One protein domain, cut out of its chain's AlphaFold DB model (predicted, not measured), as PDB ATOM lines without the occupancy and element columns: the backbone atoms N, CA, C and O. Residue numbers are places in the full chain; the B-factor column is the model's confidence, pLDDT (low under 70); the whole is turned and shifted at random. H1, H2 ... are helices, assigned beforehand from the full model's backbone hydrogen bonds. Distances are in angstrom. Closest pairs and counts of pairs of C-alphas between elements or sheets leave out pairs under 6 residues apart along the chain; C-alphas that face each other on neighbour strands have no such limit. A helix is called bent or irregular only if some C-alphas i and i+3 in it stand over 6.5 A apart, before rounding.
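AT A GLANCE: This is residues 162 to 272 and 281 to 296 of the 506 residues of an uncharacterized protein of Macrostomum lignano (UniProt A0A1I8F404). Three helices, H2, H4 and H5, make an up-and-down bundle, each running against the one before it, and H6 starts at this bundle and runs outward across it. H1 and H7 lie on different sides of H4, and residues 202 to 207, with short H3, stick out. The printed part has 127 residues with seven named helices, H1 to H7 in order, and no named strand: all helix. It is compact, with a radius of gyration of the C-alphas of 15.0 A and spans of 41 by 32 by 30 A.

HOW THE PARTS SIT: H6, residues 255 to 270, touches H4, residues 213 to 222, with residues 256 to 260 alone, about perpendicular at 75 degrees; the closest C-alphas, of Trp 214 and Pro 256, are 4.6 A apart. H5, residues 227 to 241, makes a hairpin with H4, opposite ways at 26 degrees; they only just touch, with 3 pairs of C-alphas within 8 A, the closest those of Ile 221 and Val 230, 6.1 A. H2, residues 187 to 198, touches H5, the closest C-alphas being those of Val 189 and Met 233, 4.8 A, and H4, those of Ile 192 and Ile 217, 6.2 A. H1, residues 167 to 178, is near H4; H7, residues 281 to 292, is near H5 and H6; H3, residues 203 to 206, stands free. Every O i to N i+4 pair is within hydrogen-bond range in H1, H2, H4 and H7, 9 of 11 in H5 and 10 of 12 in H6; H3 is too short for one.

IN THESE COORDINATES: H6 is 22.3 A long, from C-alpha 255 at (145.043, 157.524, 121.262). H5, 21.8 A, is irregular: C-alphas 237 and 240 are 7.6 A apart. H1, 16.5 A, begins at (143.639, 148.001, 102.511).

THE WHOLE: The C-alphas of Ala 247 and Pro 281 are farthest apart, 41.6 A. Residues 273 to 280 are not printed; C-alphas 272 and 281 are 13.8 A apart. The link H5 to H6 is long. Mean pLDDT of the printed part is 71.3, and residues 257 to 272 and 281 to 296 are among those under 70.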
ATOM      1  N   VAL A 162     137.147 147.924 106.205       91.94
ATOM      2  CA  VAL A 162     138.302 147.436 105.447       91.94
ATOM      3  C   VAL A 162     139.232 146.680 106.374       91.94
ATOM      4  O   VAL A 162     139.721 147.236 107.350       91.94
ATOM      5  N   HIS A 163     139.511 145.428 106.032       85.75
ATOM      6  CA  HIS A 163     140.432 144.575 106.773       85.75
ATOM      7  C   HIS A 163     141.889 144.804 106.359       85.75
ATOM      8  O   HIS A 163     142.194 145.135 105.198       85.75
ATOM      9  N   MET A 164     142.804 144.559 107.297       75.06
ATOM     10  CA  MET A 164     144.233 144.445 107.015       75.06
ATOM     11  C   MET A 164     144.489 143.415 105.891       75.06
ATOM     12  O   MET A 164     143.688 142.526 105.628       75.06
ATOM     13  N   GLY A 165     145.550 143.616 105.104       76.62
ATOM     14  CA  GLY A 165     145.808 142.860 103.863       76.62
ATOM     15  C   GLY A 165     145.074 143.364 102.606       76.62
ATOM     16  O   GLY A 165     145.681 143.443 101.540       76.62
ATOM     17  N   SER A 166     143.816 143.810 102.711       83.06
ATOM     18  CA  SER A 166     143.049 144.337 101.555       83.06
ATOM     19  C   SER A 166     143.180 145.857 101.348       83.06
ATOM     20  O   SER A 166     142.864 146.404 100.287       83.06
ATOM     21  N   HIS A 167     143.684 146.550 102.367       84.19
ATOM     22  CA  HIS A 167     143.639 148.001 102.511       84.19
ATOM     23  C   HIS A 167     144.366 148.803 101.420       84.19
ATOM     24  O   HIS A 167     143.897 149.884 101.057       84.19
ATOM     25  N   LYS A 168     145.471 148.288 100.861       88.00
ATOM     26  CA  LYS A 168     146.310 149.008  99.879       88.00
ATOM     27  C   LYS A 168     145.509 149.488  98.667       88.00
ATOM     28  O   LYS A 168     145.610 150.648  98.281       88.00
ATOM     29  N   ARG A 169     144.636 148.635  98.118       92.69
ATOM     30  CA  ARG A 169     143.805 148.970  96.949       92.69
ATOM     31  C   ARG A 169     142.891 150.170  97.215       92.69
ATOM     32  O   ARG A 169     142.709 151.013  96.341       92.69
ATOM     33  N   TYR A 170     142.319 150.251  98.414       94.12
ATOM     34  CA  TYR A 170     141.431 151.348  98.799       94.12
ATOM     35  C   TYR A 170     142.208 152.647  99.040       94.12
ATOM     36  O   TYR A 170     141.753 153.713  98.624       94.12
ATOM     37  N   LEU A 171     143.400 152.564  99.636       92.88
ATOM     38  CA  LEU A 171     144.304 153.707  99.787       92.88
ATOM     39  C   LEU A 171     144.757 154.266  98.430       92.88
ATOM     40  O   LEU A 171     144.790 155.485  98.248       92.88
ATOM     41  N   ASP A 172     145.016 153.399  97.448       92.44
ATOM     42  CA  ASP A 172     145.328 153.820  96.078       92.44
ATOM     43  C   ASP A 172     144.156 154.579  95.442       92.44
ATOM     44  O   ASP A 172     144.357 155.590  94.767       92.44
ATOM     45  N   TRP A 173     142.916 154.134  95.671       95.69
ATOM     46  CA  TRP A 173     141.725 154.841  95.191       95.69
ATOM     47  C   TRP A 173     141.553 156.211  95.842       95.69
ATOM     48  O   TRP A 173     141.258 157.178  95.139       95.69
ATOM     49  N   LEU A 174     141.760 156.310  97.159       95.69
ATOM     50  CA  LEU A 174     141.719 157.589  97.872       95.69
ATOM     51  C   LEU A 174     142.807 158.538  97.364       95.69
ATOM     52  O   LEU A 174     142.513 159.699  97.082       95.69
ATOM     53  N   THR A 175     144.028 158.034  97.172       93.69
ATOM     54  CA  THR A 175     145.151 158.816  96.637       93.69
ATOM     55  C   THR A 175     144.818 159.384  95.271       93.69
ATOM     56  O   THR A 175     144.832 160.598  95.091       93.69
ATOM     57  N   ARG A 176     144.464 158.513  94.317       94.06
ATOM     58  CA  ARG A 176     144.189 158.917  92.932       94.06
ATOM     59  C   ARG A 176     143.074 159.948  92.845       94.06
ATOM     60  O   ARG A 176     143.128 160.816  91.983       94.06
ATOM     61  N   LYS A 177     142.066 159.833  93.713       93.62
ATOM     62  CA  LYS A 177     140.887 160.693  93.673       93.62
ATOM     63  C   LYS A 177     141.078 162.029  94.390       93.62
ATOM     64  O   LYS A 177     140.553 163.020  93.898       93.62
ATOM     65  N   TYR A 178     141.768 162.059  95.531       94.12
ATOM     66  CA  TYR A 178     141.787 163.249  96.393       94.12
ATOM     67  C   TYR A 178     143.169 163.799  96.715       94.12
ATOM     68  O   TYR A 178     143.235 164.961  97.079       94.12
ATOM     69  N   LEU A 179     144.241 163.004  96.636       93.50
ATOM     70  CA  LEU A 179     145.574 163.379  97.146       93.50
ATOM     71  C   LEU A 179     146.667 163.338  96.061       93.50
ATOM     72  O   LEU A 179     147.856 163.240  96.377       93.50
ATOM     73  N   ASN A 180     146.270 163.348  94.783       89.12
ATOM     74  CA  ASN A 180     147.175 163.150  93.647       89.12
ATOM     75  C   ASN A 180     147.821 164.448  93.134       89.12
ATOM     76  O   ASN A 180     148.629 164.406  92.209       89.12
ATOM     77  N   THR A 181     147.468 165.604  93.693       87.69
ATOM     78  CA  THR A 181     148.032 166.891  93.271       87.69
ATOM     79  C   THR A 181     148.928 167.494  94.362       87.69
ATOM     80  O   THR A 181     148.769 167.163  95.546       87.69
ATOM     81  N   PRO A 182     149.887 168.372  94.018       85.94
ATOM     82  CA  PRO A 182     150.723 169.053  95.010       85.94
ATOM     83  C   PRO A 182     149.924 169.890  96.022       85.94
ATOM     84  O   PRO A 182     150.305 169.992  97.183       85.94
ATOM     85  N   GLU A 183     148.797 170.454  95.601       84.62
ATOM     86  CA  GLU A 183     147.946 171.326  96.419       84.62
ATOM     87  C   GLU A 183     147.113 170.510  97.397       84.62
ATOM     88  O   GLU A 183     146.969 170.870  98.561       84.62
ATOM     89  N   SER A 184     146.643 169.347  96.946       89.62
ATOM     90  CA  SER A 184     145.854 168.429  97.761       89.62
ATOM     91  C   SER A 184     146.619 167.827  98.946       89.62
ATOM     92  O   SER A 184     146.025 167.159  99.791       89.62
ATOM     93  N   GLN A 185     147.933 168.064  99.060       88.00
ATOM     94  CA  GLN A 185     148.702 167.622 100.223       88.00
ATOM     95  C   GLN A 185     148.177 168.257 101.516       88.00
ATOM     96  O   GLN A 185     148.107 167.570 102.533       88.00
ATOM     97  N   SER A 186     147.754 169.527 101.484       86.62
ATOM     98  CA  SER A 186     147.254 170.221 102.677       86.62
ATOM     99  C   SER A 186     145.969 169.584 103.228       86.62
ATOM    100  O   SER A 186     145.778 169.546 104.443       86.62
ATOM    101  N   LEU A 187     145.136 168.979 102.367       92.56
ATOM    102  CA  LEU A 187     143.897 168.282 102.741       92.56
ATOM    103  C   LEU A 187     144.131 167.137 103.745       92.56
ATOM    104  O   LEU A 187     143.245 166.787 104.527       92.56
ATOM    105  N   ARG A 188     145.339 166.560 103.768       93.75
ATOM    106  CA  ARG A 188     145.709 165.496 104.712       93.75
ATOM    107  C   ARG A 188     145.636 165.962 106.167       93.75
ATOM    108  O   ARG A 188     145.316 165.158 107.038       93.75
ATOM    109  N   VAL A 189     145.905 167.244 106.424       91.44
ATOM    110  CA  VAL A 189     145.798 167.859 107.756       91.44
ATOM    111  C   VAL A 189     144.345 167.799 108.239       91.44
ATOM    112  O   VAL A 189     144.077 167.341 109.350       91.44
ATOM    113  N   ASP A 190     143.402 168.166 107.368       94.31
ATOM    114  CA  ASP A 190     141.968 168.142 107.664       94.31
ATOM    115  C   ASP A 190     141.462 166.705 107.876       94.31
ATOM    116  O   ASP A 190     140.670 166.446 108.782       94.31
ATOM    117  N   TRP A 191     141.965 165.741 107.094       96.69
ATOM    118  CA  TRP A 191     141.638 164.322 107.270       96.69
ATOM    119  C   TRP A 191     142.139 163.767 108.603       96.69
ATOM    120  O   TRP A 191     141.404 163.023 109.250       96.69
ATOM    121  N   ILE A 192     143.345 164.141 109.047       93.81
ATOM    122  CA  ILE A 192     143.853 163.746 110.370       93.81
ATOM    123  C   ILE A 192     142.942 164.297 111.466       93.81
ATOM    124  O   ILE A 192     142.475 163.519 112.295       93.81
ATOM    125  N   ARG A 193     142.623 165.600 111.449       93.12
ATOM    126  CA  ARG A 193     141.727 166.200 112.457       93.12
ATOM    127  C   ARG A 193     140.352 165.543 112.468       93.12
ATOM    128  O   ARG A 193     139.806 165.283 113.538       93.12
ATOM    129  N   PHE A 194     139.814 165.224 111.294       96.25
ATOM    130  CA  PHE A 194     138.559 164.493 111.176       96.25
ATOM    131  C   PHE A 194     138.644 163.084 111.778       96.25
ATOM    132  O   PHE A 194     137.793 162.721 112.581       96.25
ATOM    133  N   VAL A 195     139.669 162.293 111.449       95.75
ATOM    134  CA  VAL A 195     139.816 160.923 111.979       95.75
ATOM    135  C   VAL A 195     140.033 160.922 113.492       95.75
ATOM    136  O   VAL A 195     139.470 160.082 114.191       95.75
ATOM    137  N   VAL A 196     140.819 161.869 114.002       91.00
ATOM    138  CA  VAL A 196     141.098 162.000 115.436       91.00
ATOM    139  C   VAL A 196     139.822 162.321 116.220       91.00
ATOM    140  O   VAL A 196     139.526 161.652 117.207       91.00
ATOM    141  N   THR A 197     139.043 163.300 115.755       90.69
ATOM    142  CA  THR A 197     137.928 163.863 116.538       90.69
ATOM    143  C   THR A 197     136.549 163.292 116.201       90.69
ATOM    144  O   THR A 197     135.662 163.346 117.044       90.69
ATOM    145  N   GLN A 198     136.333 162.781 114.982       92.25
ATOM    146  CA  GLN A 198     135.009 162.371 114.476       92.25
ATOM    147  C   GLN A 198     134.884 160.867 114.204       92.25
ATOM    148  O   GLN A 198     133.804 160.395 113.839       92.25
ATOM    149  N   VAL A 199     135.973 160.104 114.324       92.25
ATOM    150  CA  VAL A 199     135.962 158.651 114.133       92.25
ATOM    151  C   VAL A 199     136.441 157.996 115.416       92.25
ATOM    152  O   VAL A 199     137.637 157.952 115.676       92.25
ATOM    153  N   HIS A 200     135.511 157.471 116.211       88.56
ATOM    154  CA  HIS A 200     135.803 156.721 117.433       88.56
ATOM    155  C   HIS A 200     135.298 155.280 117.255       88.56
ATOM    156  O   HIS A 200     134.086 155.062 117.284       88.56
ATOM    157  N   PRO A 201     136.186 154.309 116.964       81.31
ATOM    158  CA  PRO A 201     135.786 152.920 116.753       81.31
ATOM    159  C   PRO A 201     135.263 152.294 118.052       81.31
ATOM    160  O   PRO A 201     135.716 152.639 119.141       81.31
ATOM    161  N   SER A 202     134.316 151.357 117.932       80.19
ATOM    162  CA  SER A 202     133.855 150.554 119.070       80.19
ATOM    163  C   SER A 202     134.921 149.541 119.494       80.19
ATOM    164  O   SER A 202     135.772 149.160 118.688       80.19
ATOM    165  N   ASN A 203     134.832 149.033 120.724       74.44
ATOM    166  CA  ASN A 203     135.740 147.992 121.224       74.44
ATOM    167  C   ASN A 203     135.752 146.740 120.331       74.44
ATOM    168  O   ASN A 203     136.806 146.149 120.122       74.44
ATOM    169  N   GLU A 204     134.611 146.384 119.740       77.94
ATOM    170  CA  GLU A 204     134.509 145.298 118.755       77.94
ATOM    171  C   GLU A 204     135.350 145.577 117.507       77.94
ATOM    172  O   GLU A 204     136.063 144.702 117.024       77.94
ATOM    173  N   THR A 205     135.313 146.816 117.003       72.94
ATOM    174  CA  THR A 205     136.121 147.218 115.844       72.94
ATOM    175  C   THR A 205     137.610 147.220 116.204       72.94
ATOM    176  O   THR A 205     138.432 146.744 115.422       72.94
ATOM    177  N   ILE A 206     137.967 147.691 117.403       69.06
ATOM    178  CA  ILE A 206     139.352 147.712 117.906       69.06
ATOM    179  C   ILE A 206     139.910 146.288 118.056       69.06
ATOM    180  O   ILE A 206     141.069 146.048 117.732       69.06
ATOM    181  N   ALA A 207     139.086 145.336 118.499       64.56
ATOM    182  CA  ALA A 207     139.466 143.931 118.648       64.56
ATOM    183  C   ALA A 207     139.452 143.134 117.328       64.56
ATOM    184  O   ALA A 207     139.822 141.961 117.323       64.56
ATOM    185  N   SER A 208     139.015 143.740 116.222       75.56
ATOM    186  CA  SER A 208     138.916 143.090 114.912       75.56
ATOM    187  C   SER A 208     140.130 143.359 114.012       75.56
ATOM    188  O   SER A 208     140.968 144.215 114.287       75.56
ATOM    189  N   GLU A 209     140.183 142.673 112.867       78.06
ATOM    190  CA  GLU A 209     141.209 142.870 111.827       78.06
ATOM    191  C   GLU A 209     140.969 144.107 110.936       78.06
ATOM    192  O   GLU A 209     141.638 144.287 109.912       78.06
ATOM    193  N   VAL A 210     139.991 144.951 111.279       79.25
ATOM    194  CA  VAL A 210     139.726 146.206 110.567       79.25
ATOM    195  C   VAL A 210     140.918 147.154 110.709       79.25
ATOM    196  O   VAL A 210     141.613 147.190 111.726       79.25
ATOM    197  N   VAL A 211     141.180 147.937 109.660       80.31
ATOM    198  CA  VAL A 211     142.255 148.926 109.663       80.31
ATOM    199  C   VAL A 211     142.032 149.944 110.779       80.31
ATOM    200  O   VAL A 211     141.047 150.681 110.793       80.31
ATOM    201  N   GLN A 212     143.009 150.033 111.678       81.31
ATOM    202  CA  GLN A 212     142.976 150.945 112.814       81.31
ATOM    203  C   GLN A 212     143.327 152.388 112.411       81.31
ATOM    204  O   GLN A 212     144.079 152.638 111.461       81.31
ATOM    205  N   ARG A 213     142.825 153.362 113.182       87.38
ATOM    206  CA  ARG A 213     142.997 154.805 112.908       87.38
ATOM    207  C   ARG A 213     144.460 155.229 112.809       87.38
ATOM    208  O   ARG A 213     144.824 155.969 111.895       87.38
ATOM    209  N   TRP A 214     145.301 154.729 113.715       81.81
ATOM    210  CA  TRP A 214     146.731 155.039 113.748       81.81
ATOM    211  C   TRP A 214     147.442 154.632 112.449       81.81
ATOM    212  O   TRP A 214     148.321 155.352 111.973       81.81
ATOM    213  N   ALA A 215     147.037 153.514 111.834       78.44
ATOM    214  CA  ALA A 215     147.637 153.006 110.604       78.44
ATOM    215  C   ALA A 215     147.257 153.888 109.409       78.44
ATOM    216  O   ALA A 215     148.111 154.234 108.591       78.44
ATOM    217  N   PHE A 216     145.997 154.329 109.349       87.38
ATOM    218  CA  PHE A 216     145.535 155.281 108.339       87.38
ATOM    219  C   PHE A 216     146.238 156.644 108.456       87.38
ATOM    220  O   PHE A 216     146.701 157.187 107.454       87.38
ATOM    221  N   ILE A 217     146.385 157.177 109.674       86.31
ATOM    222  CA  ILE A 217     147.110 158.435 109.927       86.31
ATOM    223  C   ILE A 217     148.591 158.293 109.570       86.31
ATOM    224  O   ILE A 217     149.163 159.176 108.928       86.31
ATOM    225  N   SER A 218     149.207 157.166 109.927       79.94
ATOM    226  CA  SER A 218     150.592 156.876 109.559       79.94
ATOM    227  C   SER A 218     150.745 156.876 108.042       79.94
ATOM    228  O   SER A 218     151.603 157.579 107.517       79.94
ATOM    229  N   TRP A 219     149.867 156.182 107.312       87.38
ATOM    230  CA  TRP A 219     149.865 156.211 105.850       87.38
ATOM    231  C   TRP A 219     149.746 157.637 105.288       87.38
ATOM    232  O   TRP A 219     150.495 157.984 104.371       87.38
ATOM    233  N   LEU A 220     148.870 158.480 105.848       86.75
ATOM    234  CA  LEU A 220     148.751 159.882 105.439       86.75
ATOM    235  C   LEU A 220     150.075 160.638 105.612       86.75
ATOM    236  O   LEU A 220     150.480 161.350 104.697       86.75
ATOM    237  N   ILE A 221     150.764 160.496 106.744       80.12
ATOM    238  CA  ILE A 221     152.036 161.196 106.994       80.12
ATOM    239  C   ILE A 221     153.137 160.670 106.063       80.12
ATOM    240  O   ILE A 221     153.846 161.447 105.426       80.12
ATOM    241  N   LEU A 222     153.255 159.348 105.949       78.88
ATOM    242  CA  LEU A 222     154.328 158.664 105.221       78.88
ATOM    243  C   LEU A 222     154.278 158.879 103.713       78.88
ATOM    244  O   LEU A 222     155.314 158.941 103.056       78.88
ATOM    245  N   SER A 223     153.070 158.972 103.163       82.00
ATOM    246  CA  SER A 223     152.868 159.187 101.732       82.00
ATOM    247  C   SER A 223     152.822 160.671 101.351       82.00
ATOM    248  O   SER A 223     152.502 160.986 100.204       82.00
ATOM    249  N   CYS A 224     153.080 161.590 102.293       81.81
ATOM    250  CA  CYS A 224     153.101 163.022 102.019       81.81
ATOM    251  C   CYS A 224     154.453 163.433 101.432       81.81
ATOM    252  O   CYS A 224     155.515 163.047 101.920       81.81
ATOM    253  N   THR A 225     154.414 164.230 100.369       84.25
ATOM    254  CA  THR A 225     155.613 164.663  99.642       84.25
ATOM    255  C   THR A 225     156.164 166.005 100.125       84.25
ATOM    256  O   THR A 225     157.326 166.303  99.861       84.25
ATOM    257  N   SER A 226     155.364 166.803 100.840       79.56
ATOM    258  CA  SER A 226     155.732 168.152 101.290       79.56
ATOM    259  C   SER A 226     156.178 168.159 102.762       79.56
ATOM    260  O   SER A 226     155.363 167.861 103.638       79.56
ATOM    261  N   PRO A 227     157.435 168.540 103.071       76.62
ATOM    262  CA  PRO A 227     157.932 168.595 104.448       76.62
ATOM    263  C   PRO A 227     157.145 169.558 105.346       76.62
ATOM    264  O   PRO A 227     156.830 169.216 106.483       76.62
ATOM    265  N   THR A 228     156.766 170.728 104.824       79.12
ATOM    266  CA  THR A 228     155.961 171.720 105.556       79.12
ATOM    267  C   THR A 228     154.596 171.155 105.934       79.12
ATOM    268  O   THR A 228     154.148 171.288 107.071       79.12
ATOM    269  N   VAL A 229     153.950 170.448 105.001       78.69
ATOM    270  CA  VAL A 229     152.662 169.799 105.266       78.69
ATOM    271  C   VAL A 229     152.821 168.689 106.302       78.69
ATOM    272  O   VAL A 229     151.991 168.595 107.197       78.69
ATOM    273  N   VAL A 230     153.901 167.903 106.261       76.00
ATOM    274  CA  VAL A 230     154.188 166.888 107.289       76.00
ATOM    275  C   VAL A 230     154.293 167.510 108.686       76.00
ATOM    276  O   VAL A 230     153.755 166.941 109.637       76.00
ATOM    277  N   CYS A 231     154.928 168.677 108.835       73.31
ATOM    278  CA  CYS A 231     154.951 169.400 110.111       73.31
ATOM    279  C   CYS A 231     153.536 169.775 110.576       73.31
ATOM    280  O   CYS A 231     153.170 169.490 111.716       73.31
ATOM    281  N   ASN A 232     152.705 170.306 109.677       75.88
ATOM    282  CA  ASN A 232     151.315 170.657 109.984       75.88
ATOM    283  C   ASN A 232     150.455 169.428 110.318       75.88
ATOM    284  O   ASN A 232     149.597 169.488 111.193       75.88
ATOM    285  N   MET A 233     150.699 168.290 109.666       80.94
ATOM    286  CA  MET A 233     150.026 167.020 109.950       80.94
ATOM    287  C   MET A 233     150.375 166.485 111.338       80.94
ATOM    288  O   MET A 233     149.494 166.001 112.044       80.94
ATOM    289  N   LYS A 234     151.646 166.593 111.746       73.88
ATOM    290  CA  LYS A 234     152.075 166.242 113.107       73.88
ATOM    291  C   LYS A 234     151.416 167.160 114.129       73.88
ATOM    292  O   LYS A 234     150.835 166.661 115.083       73.88
ATOM    293  N   LEU A 235     151.443 168.475 113.902       71.38
ATOM    294  CA  LEU A 235     150.759 169.426 114.778       71.38
ATOM    295  C   LEU A 235     149.264 169.102 114.883       71.38
ATOM    296  O   LEU A 235     148.728 169.082 115.980       71.38
ATOM    297  N   ALA A 236     148.604 168.768 113.773       78.94
ATOM    298  CA  ALA A 236     147.202 168.359 113.773       78.94
ATOM    299  C   ALA A 236     146.944 167.055 114.545       78.94
ATOM    300  O   ALA A 236     145.917 166.944 115.213       78.94
ATOM    301  N   LEU A 237     147.848 166.075 114.475       80.06
ATOM    302  CA  LEU A 237     147.743 164.828 115.238       80.06
ATOM    303  C   LEU A 237     147.867 165.071 116.747       80.06
ATOM    304  O   LEU A 237     147.108 164.499 117.521       80.06
ATOM    305  N   TYR A 238     148.796 165.938 117.149       76.00
ATOM    306  CA  TYR A 238     149.087 166.227 118.555       76.00
ATOM    307  C   TYR A 238     148.359 167.464 119.095       76.00
ATOM    308  O   TYR A 238     148.600 167.863 120.228       76.00
ATOM    309  N   TYR A 239     147.461 168.075 118.320       73.50
ATOM    310  CA  TYR A 239     146.817 169.333 118.706       73.50
ATOM    311  C   TYR A 239     146.055 169.205 120.031       73.50
ATOM    312  O   TYR A 239     146.218 170.030 120.923       73.50
ATOM    313  N   ASP A 240     145.295 168.117 120.190       72.81
ATOM    314  CA  ASP A 240     144.505 167.859 121.400       72.81
ATOM    315  C   ASP A 240     145.375 167.499 122.619       72.81
ATOM    316  O   ASP A 240     144.856 167.412 123.725       72.81
ATOM    317  N   TRP A 241     146.687 167.294 122.442       72.88
ATOM    318  CA  TRP A 241     147.610 167.008 123.545       72.88
ATOM    319  C   TRP A 241     148.033 168.277 124.287       72.88
ATOM    320  O   TRP A 241     148.397 168.197 125.454       72.88
ATOM    321  N   LEU A 242     147.999 169.440 123.622       62.06
ATOM    322  CA  LEU A 242     148.536 170.696 124.156       62.06
ATOM    323  C   LEU A 242     147.806 171.176 125.417       62.06
ATOM    324  O   LEU A 242     148.438 171.760 126.290       62.06
ATOM    325  N   MET A 243     146.496 170.928 125.496       60.56
ATOM    326  CA  MET A 243     145.623 171.306 126.617       60.56
ATOM    327  C   MET A 243     144.769 170.115 127.076       60.56
ATOM    328  O   MET A 243     143.612 170.280 127.465       60.56
ATOM    329  N   PHE A 244     145.307 168.894 126.966       63.28
ATOM    330  CA  PHE A 244     144.561 167.695 127.339       63.28
ATOM    331  C   PHE A 244     144.236 167.702 128.835       63.28
ATOM    332  O   PHE A 244     145.117 167.855 129.677       63.28
ATOM    333  N   ASP A 245     142.968 167.456 129.146       59.81
ATOM    334  CA  ASP A 245     142.461 167.301 130.509       59.81
ATOM    335  C   ASP A 245     141.676 165.985 130.563       59.81
ATOM    336  O   ASP A 245     140.639 165.891 129.897       59.81
ATOM    337  N   PRO A 246     142.135 164.969 131.318       59.31
ATOM    338  CA  PRO A 246     141.462 163.677 131.401       59.31
ATOM    339  C   PRO A 246     140.048 163.753 131.996       59.31
ATOM    340  O   PRO A 246     139.267 162.830 131.782       59.31
ATOM    341  N   ALA A 247     139.702 164.822 132.725       59.72
ATOM    342  CA  ALA A 247     138.359 165.009 133.268       59.72
ATOM    343  C   ALA A 247     137.363 165.548 132.226       59.72
ATOM    344  O   ALA A 247     136.163 165.297 132.338       59.72
ATOM    345  N   GLN A 248     137.843 166.282 131.217       64.44
ATOM    346  CA  GLN A 248     136.994 167.009 130.262       64.44
ATOM    347  C   GLN A 248     137.086 166.475 128.828       64.44
ATOM    348  O   GLN A 248     136.155 166.645 128.041       64.44
ATOM    349  N   HIS A 249     138.193 165.824 128.470       67.31
ATOM    350  CA  HIS A 249     138.501 165.450 127.095       67.31
ATOM    351  C   HIS A 249     138.445 163.940 126.861       67.31
ATOM    352  O   HIS A 249     138.823 163.123 127.698       67.31
ATOM    353  N   ASN A 250     138.004 163.561 125.661       70.06
ATOM    354  CA  ASN A 250     137.919 162.162 125.265       70.06
ATOM    355  C   ASN A 250     139.311 161.610 124.925       70.06
ATOM    356  O   ASN A 250     139.970 162.076 123.992       70.06
ATOM    357  N   LEU A 251     139.716 160.559 125.637       68.00
ATOM    358  CA  LEU A 251     140.946 159.798 125.410       68.00
ATOM    359  C   LEU A 251     141.128 159.358 123.943       68.00
ATOM    360  O   LEU A 251     142.247 159.322 123.427       68.00
ATOM    361  N   MET A 252     140.033 159.079 123.232       70.38
ATOM    362  CA  MET A 252     140.058 158.667 121.825       70.38
ATOM    363  C   MET A 252     140.581 159.758 120.878       70.38
ATOM    364  O   MET A 252     140.876 159.449 119.720       70.38
ATOM    365  N   ASN A 253     140.734 161.001 121.341       73.38
ATOM    366  CA  ASN A 253     141.372 162.073 120.577       73.38
ATOM    367  C   ASN A 253     142.909 162.023 120.669       73.38
ATOM    368  O   ASN A 253     143.592 162.476 119.756       73.38
ATOM    369  N   ILE A 254     143.482 161.442 121.728       69.88
ATOM    370  CA  ILE A 254     144.944 161.344 121.881       69.88
ATOM    371  C   ILE A 254     145.495 159.976 121.452       69.88
ATOM    372  O   ILE A 254     146.613 159.896 120.939       69.88
ATOM    373  N   GLU A 255     144.687 158.918 121.576       72.56
ATOM    374  CA  GLU A 255     145.043 157.524 121.262       72.56
ATOM    375  C   GLU A 255     145.725 157.315 119.891       72.56
ATOM    376  O   GLU A 255     146.769 156.653 119.855       72.56
ATOM    377  N   PRO A 256     145.260 157.916 118.774       71.88
ATOM    378  CA  PRO A 256     145.859 157.651 117.466       71.88
ATOM    379  C   PRO A 256     147.299 158.154 117.324       71.88
ATOM    380  O   PRO A 256     148.020 157.680 116.445       71.88
ATOM    381  N   GLY A 257     147.715 159.122 118.153       63.47
ATOM    382  CA  GLY A 257     149.090 159.629 118.201       63.47
ATOM    383  C   GLY A 257     150.015 158.779 119.075       63.47
ATOM    384  O   GLY A 257     151.214 158.707 118.818       63.47
ATOM    385  N   VAL A 258     149.454 158.078 120.064       58.66
ATOM    386  CA  VAL A 258     150.196 157.224 121.000       58.66
ATOM    387  C   VAL A 258     150.621 155.902 120.358       58.66
ATOM    388  O   VAL A 258     151.757 155.460 120.522       58.66
ATOM    389  N   LEU A 259     149.720 155.229 119.644       55.12
ATOM    390  CA  LEU A 259     149.998 153.880 119.147       55.12
ATOM    391  C   LEU A 259     151.166 153.797 118.151       55.12
ATOM    392  O   LEU A 259     151.982 152.887 118.299       55.12
ATOM    393  N   PRO A 260     151.344 154.733 117.197       54.41
ATOM    394  CA  PRO A 260     152.528 154.747 116.342       54.41
ATOM    395  C   PRO A 260     153.823 154.859 117.154       54.41
ATOM    396  O   PRO A 260     154.803 154.189 116.839       54.41
ATOM    397  N   ILE A 261     153.818 155.661 118.226       51.12
ATOM    398  CA  ILE A 261     154.955 155.828 119.139       51.12
ATOM    399  C   ILE A 261     155.304 154.498 119.817       51.12
ATOM    400  O   ILE A 261     156.466 154.089 119.816       51.12
ATOM    401  N   ILE A 262     154.302 153.814 120.374       46.22
ATOM    402  CA  ILE A 262     154.493 152.544 121.081       46.22
ATOM    403  C   ILE A 262     154.969 151.458 120.115       46.22
ATOM    404  O   ILE A 262     155.929 150.760 120.418       46.22
ATOM    405  N   ILE A 263     154.358 151.349 118.933       50.59
ATOM    406  CA  ILE A 263     154.714 150.339 117.928       50.59
ATOM    407  C   ILE A 263     156.149 150.539 117.436       50.59
ATOM    408  O   ILE A 263     156.907 149.577 117.361       50.59
ATOM    409  N   ILE A 264     156.553 151.782 117.156       49.97
ATOM    410  CA  ILE A 264     157.930 152.092 116.748       49.97
ATOM    411  C   ILE A 264     158.909 151.748 117.874       49.97
ATOM    412  O   ILE A 264     159.949 151.148 117.619       49.97
ATOM    413  N   ARG A 265     158.575 152.084 119.124       42.59
ATOM    414  CA  ARG A 265     159.426 151.797 120.283       42.59
ATOM    415  C   ARG A 265     159.559 150.299 120.560       42.59
ATOM    416  O   ARG A 265     160.667 149.846 120.820       42.59
ATOM    417  N   LEU A 266     158.463 149.542 120.486       40.66
ATOM    418  CA  LEU A 266     158.468 148.085 120.634       40.66
ATOM    419  C   LEU A 266     159.264 147.437 119.507       40.66
ATOM    420  O   LEU A 266     160.128 146.619 119.778       40.66
ATOM    421  N   TRP A 267     159.071 147.865 118.259       45.66
ATOM    422  CA  TRP A 267     159.864 147.371 117.136       45.66
ATOM    423  C   TRP A 267     161.365 147.643 117.321       45.66
ATOM    424  O   TRP A 267     162.177 146.738 117.152       45.66
ATOM    425  N   LEU A 268     161.748 148.850 117.753       40.22
ATOM    426  CA  LEU A 268     163.144 149.182 118.062       40.22
ATOM    427  C   LEU A 268     163.712 148.367 119.236       40.22
ATOM    428  O   LEU A 268     164.899 148.057 119.232       40.22
ATOM    429  N   ALA A 269     162.890 148.023 120.231       40.38
ATOM    430  CA  ALA A 269     163.300 147.195 121.364       40.38
ATOM    431  C   ALA A 269     163.461 145.715 120.975       40.38
ATOM    432  O   ALA A 269     164.406 145.070 121.416       40.38
ATOM    433  N   THR A 270     162.578 145.191 120.121       38.53
ATOM    434  CA  THR A 270     162.599 143.792 119.665       38.53
ATOM    435  C   THR A 270     163.655 143.542 118.584       38.53
ATOM    436  O   THR A 270     164.216 142.453 118.517       38.53
ATOM    437  N   TYR A 271     163.954 144.541 117.746       43.22
ATOM    438  CA  TYR A 271     164.862 144.417 116.594       43.22
ATOM    439  C   TYR A 271     166.130 145.284 116.705       43.22
ATOM    440  O   TYR A 271     166.856 145.481 115.727       43.22
ATOM    441  N   GLY A 272     166.422 145.811 117.896       37.06
ATOM    442  CA  GLY A 272     167.518 146.745 118.134       37.06
ATOM    443  C   GLY A 272     168.922 146.162 117.922       37.06
ATOM    444  O   GLY A 272     169.336 145.229 118.600       37.06
ATOM    445  N   PRO A 281     165.997 151.320 105.032       34.00
ATOM    446  CA  PRO A 281     166.800 152.437 105.570       34.00
ATOM    447  C   PRO A 281     166.193 153.850 105.426       34.00
ATOM    448  O   PRO A 281     166.480 154.747 106.224       34.00
ATOM    449  N   GLN A 282     165.363 154.103 104.405       32.94
ATOM    450  CA  GLN A 282     164.732 155.420 104.194       32.94
ATOM    451  C   GLN A 282     163.436 155.624 104.986       32.94
ATOM    452  O   GLN A 282     163.152 156.758 105.378       32.94
ATOM    453  N   PHE A 283     162.672 154.557 105.232       32.81
ATOM    454  CA  PHE A 283     161.497 154.584 106.106       32.81
ATOM    455  C   PHE A 283     161.939 154.756 107.564       32.81
ATOM    456  O   PHE A 283     161.467 155.671 108.236       32.81
ATOM    457  N   GLU A 284     162.945 153.976 107.985       34.62
ATOM    458  CA  GLU A 284     163.638 154.111 109.271       34.62
ATOM    459  C   GLU A 284     164.096 155.550 109.502       34.62
ATOM    460  O   GLU A 284     163.680 156.179 110.468       34.62
ATOM    461  N   ARG A 285     164.884 156.136 108.590       32.69
ATOM    462  CA  ARG A 285     165.399 157.495 108.804       32.69
ATOM    463  C   ARG A 285     164.312 158.557 108.756       32.69
ATOM    464  O   ARG A 285     164.334 159.436 109.597       32.69
ATOM    465  N   LYS A 286     163.353 158.525 107.829       34.78
ATOM    466  CA  LYS A 286     162.374 159.623 107.727       34.78
ATOM    467  C   LYS A 286     161.355 159.625 108.855       34.78
ATOM    468  O   LYS A 286     160.986 160.713 109.282       34.78
ATOM    469  N   VAL A 287     160.921 158.457 109.325       35.91
ATOM    470  CA  VAL A 287     159.932 158.320 110.407       35.91
ATOM    471  C   VAL A 287     160.596 158.496 111.754       35.91
ATOM    472  O   VAL A 287     160.158 159.341 112.531       35.91
ATOM    473  N   VAL A 288     161.700 157.782 111.999       34.62
ATOM    474  CA  VAL A 288     162.441 157.905 113.255       34.62
ATOM    475  C   VAL A 288     163.048 159.295 113.370       34.62
ATOM    476  O   VAL A 288     162.885 159.880 114.416       34.62
ATOM    477  N   HIS A 289     163.611 159.922 112.332       36.97
ATOM    478  CA  HIS A 289     164.095 161.317 112.429       36.97
ATOM    479  C   HIS A 289     162.948 162.341 112.501       36.97
ATOM    480  O   HIS A 289     163.091 163.394 113.115       36.97
ATOM    481  N   SER A 290     161.782 162.045 111.910       36.84
ATOM    482  CA  SER A 290     160.586 162.894 112.031       36.84
ATOM    483  C   SER A 290     159.953 162.868 113.411       36.84
ATOM    484  O   SER A 290     159.311 163.851 113.782       36.84
ATOM    485  N   LEU A 291     160.062 161.738 114.105       35.47
ATOM    486  CA  LEU A 291     159.484 161.513 115.421       35.47
ATOM    487  C   LEU A 291     160.545 161.626 116.530       35.47
ATOM    488  O   LEU A 291     160.185 161.918 117.655       35.47
ATOM    489  N   ALA A 292     161.843 161.519 116.226       33.28
ATOM    490  CA  ALA A 292     162.958 161.674 117.170       33.28
ATOM    491  C   ALA A 292     162.959 163.049 117.840       33.28
ATOM    492  O   ALA A 292     163.238 163.143 119.025       33.28
ATOM    493  N   HIS A 293     162.562 164.098 117.113       39.00
ATOM    494  CA  HIS A 293     162.376 165.436 117.683       39.00
ATOM    495  C   HIS A 293     161.133 165.556 118.586       39.00
ATOM    496  O   HIS A 293     161.072 166.455 119.412       39.00
ATOM    497  N   ILE A 294     160.153 164.652 118.452       35.03
ATOM    498  CA  ILE A 294     159.048 164.481 119.415       35.03
ATOM    499  C   ILE A 294     159.523 163.623 120.612       35.03
ATOM    500  O   ILE A 294     158.976 163.724 121.706       35.03
ATOM    501  N   PHE A 295     160.571 162.813 120.419       37.69
ATOM    502  CA  PHE A 295     161.147 161.856 121.368       37.69
ATOM    503  C   PHE A 295     162.354 162.354 122.179       37.69
ATOM    504  O   PHE A 295     163.080 161.515 122.714       37.69
ATOM    505  N   ASP A 296     162.553 163.660 122.383       35.41
ATOM    506  CA  ASP A 296     163.385 164.119 123.515       35.41
ATOM    507  C   ASP A 296     162.611 163.888 124.838       35.41
ATOM    508  O   ASP A 296     162.129 164.775 125.541       35.41
TER     509      ASP A 296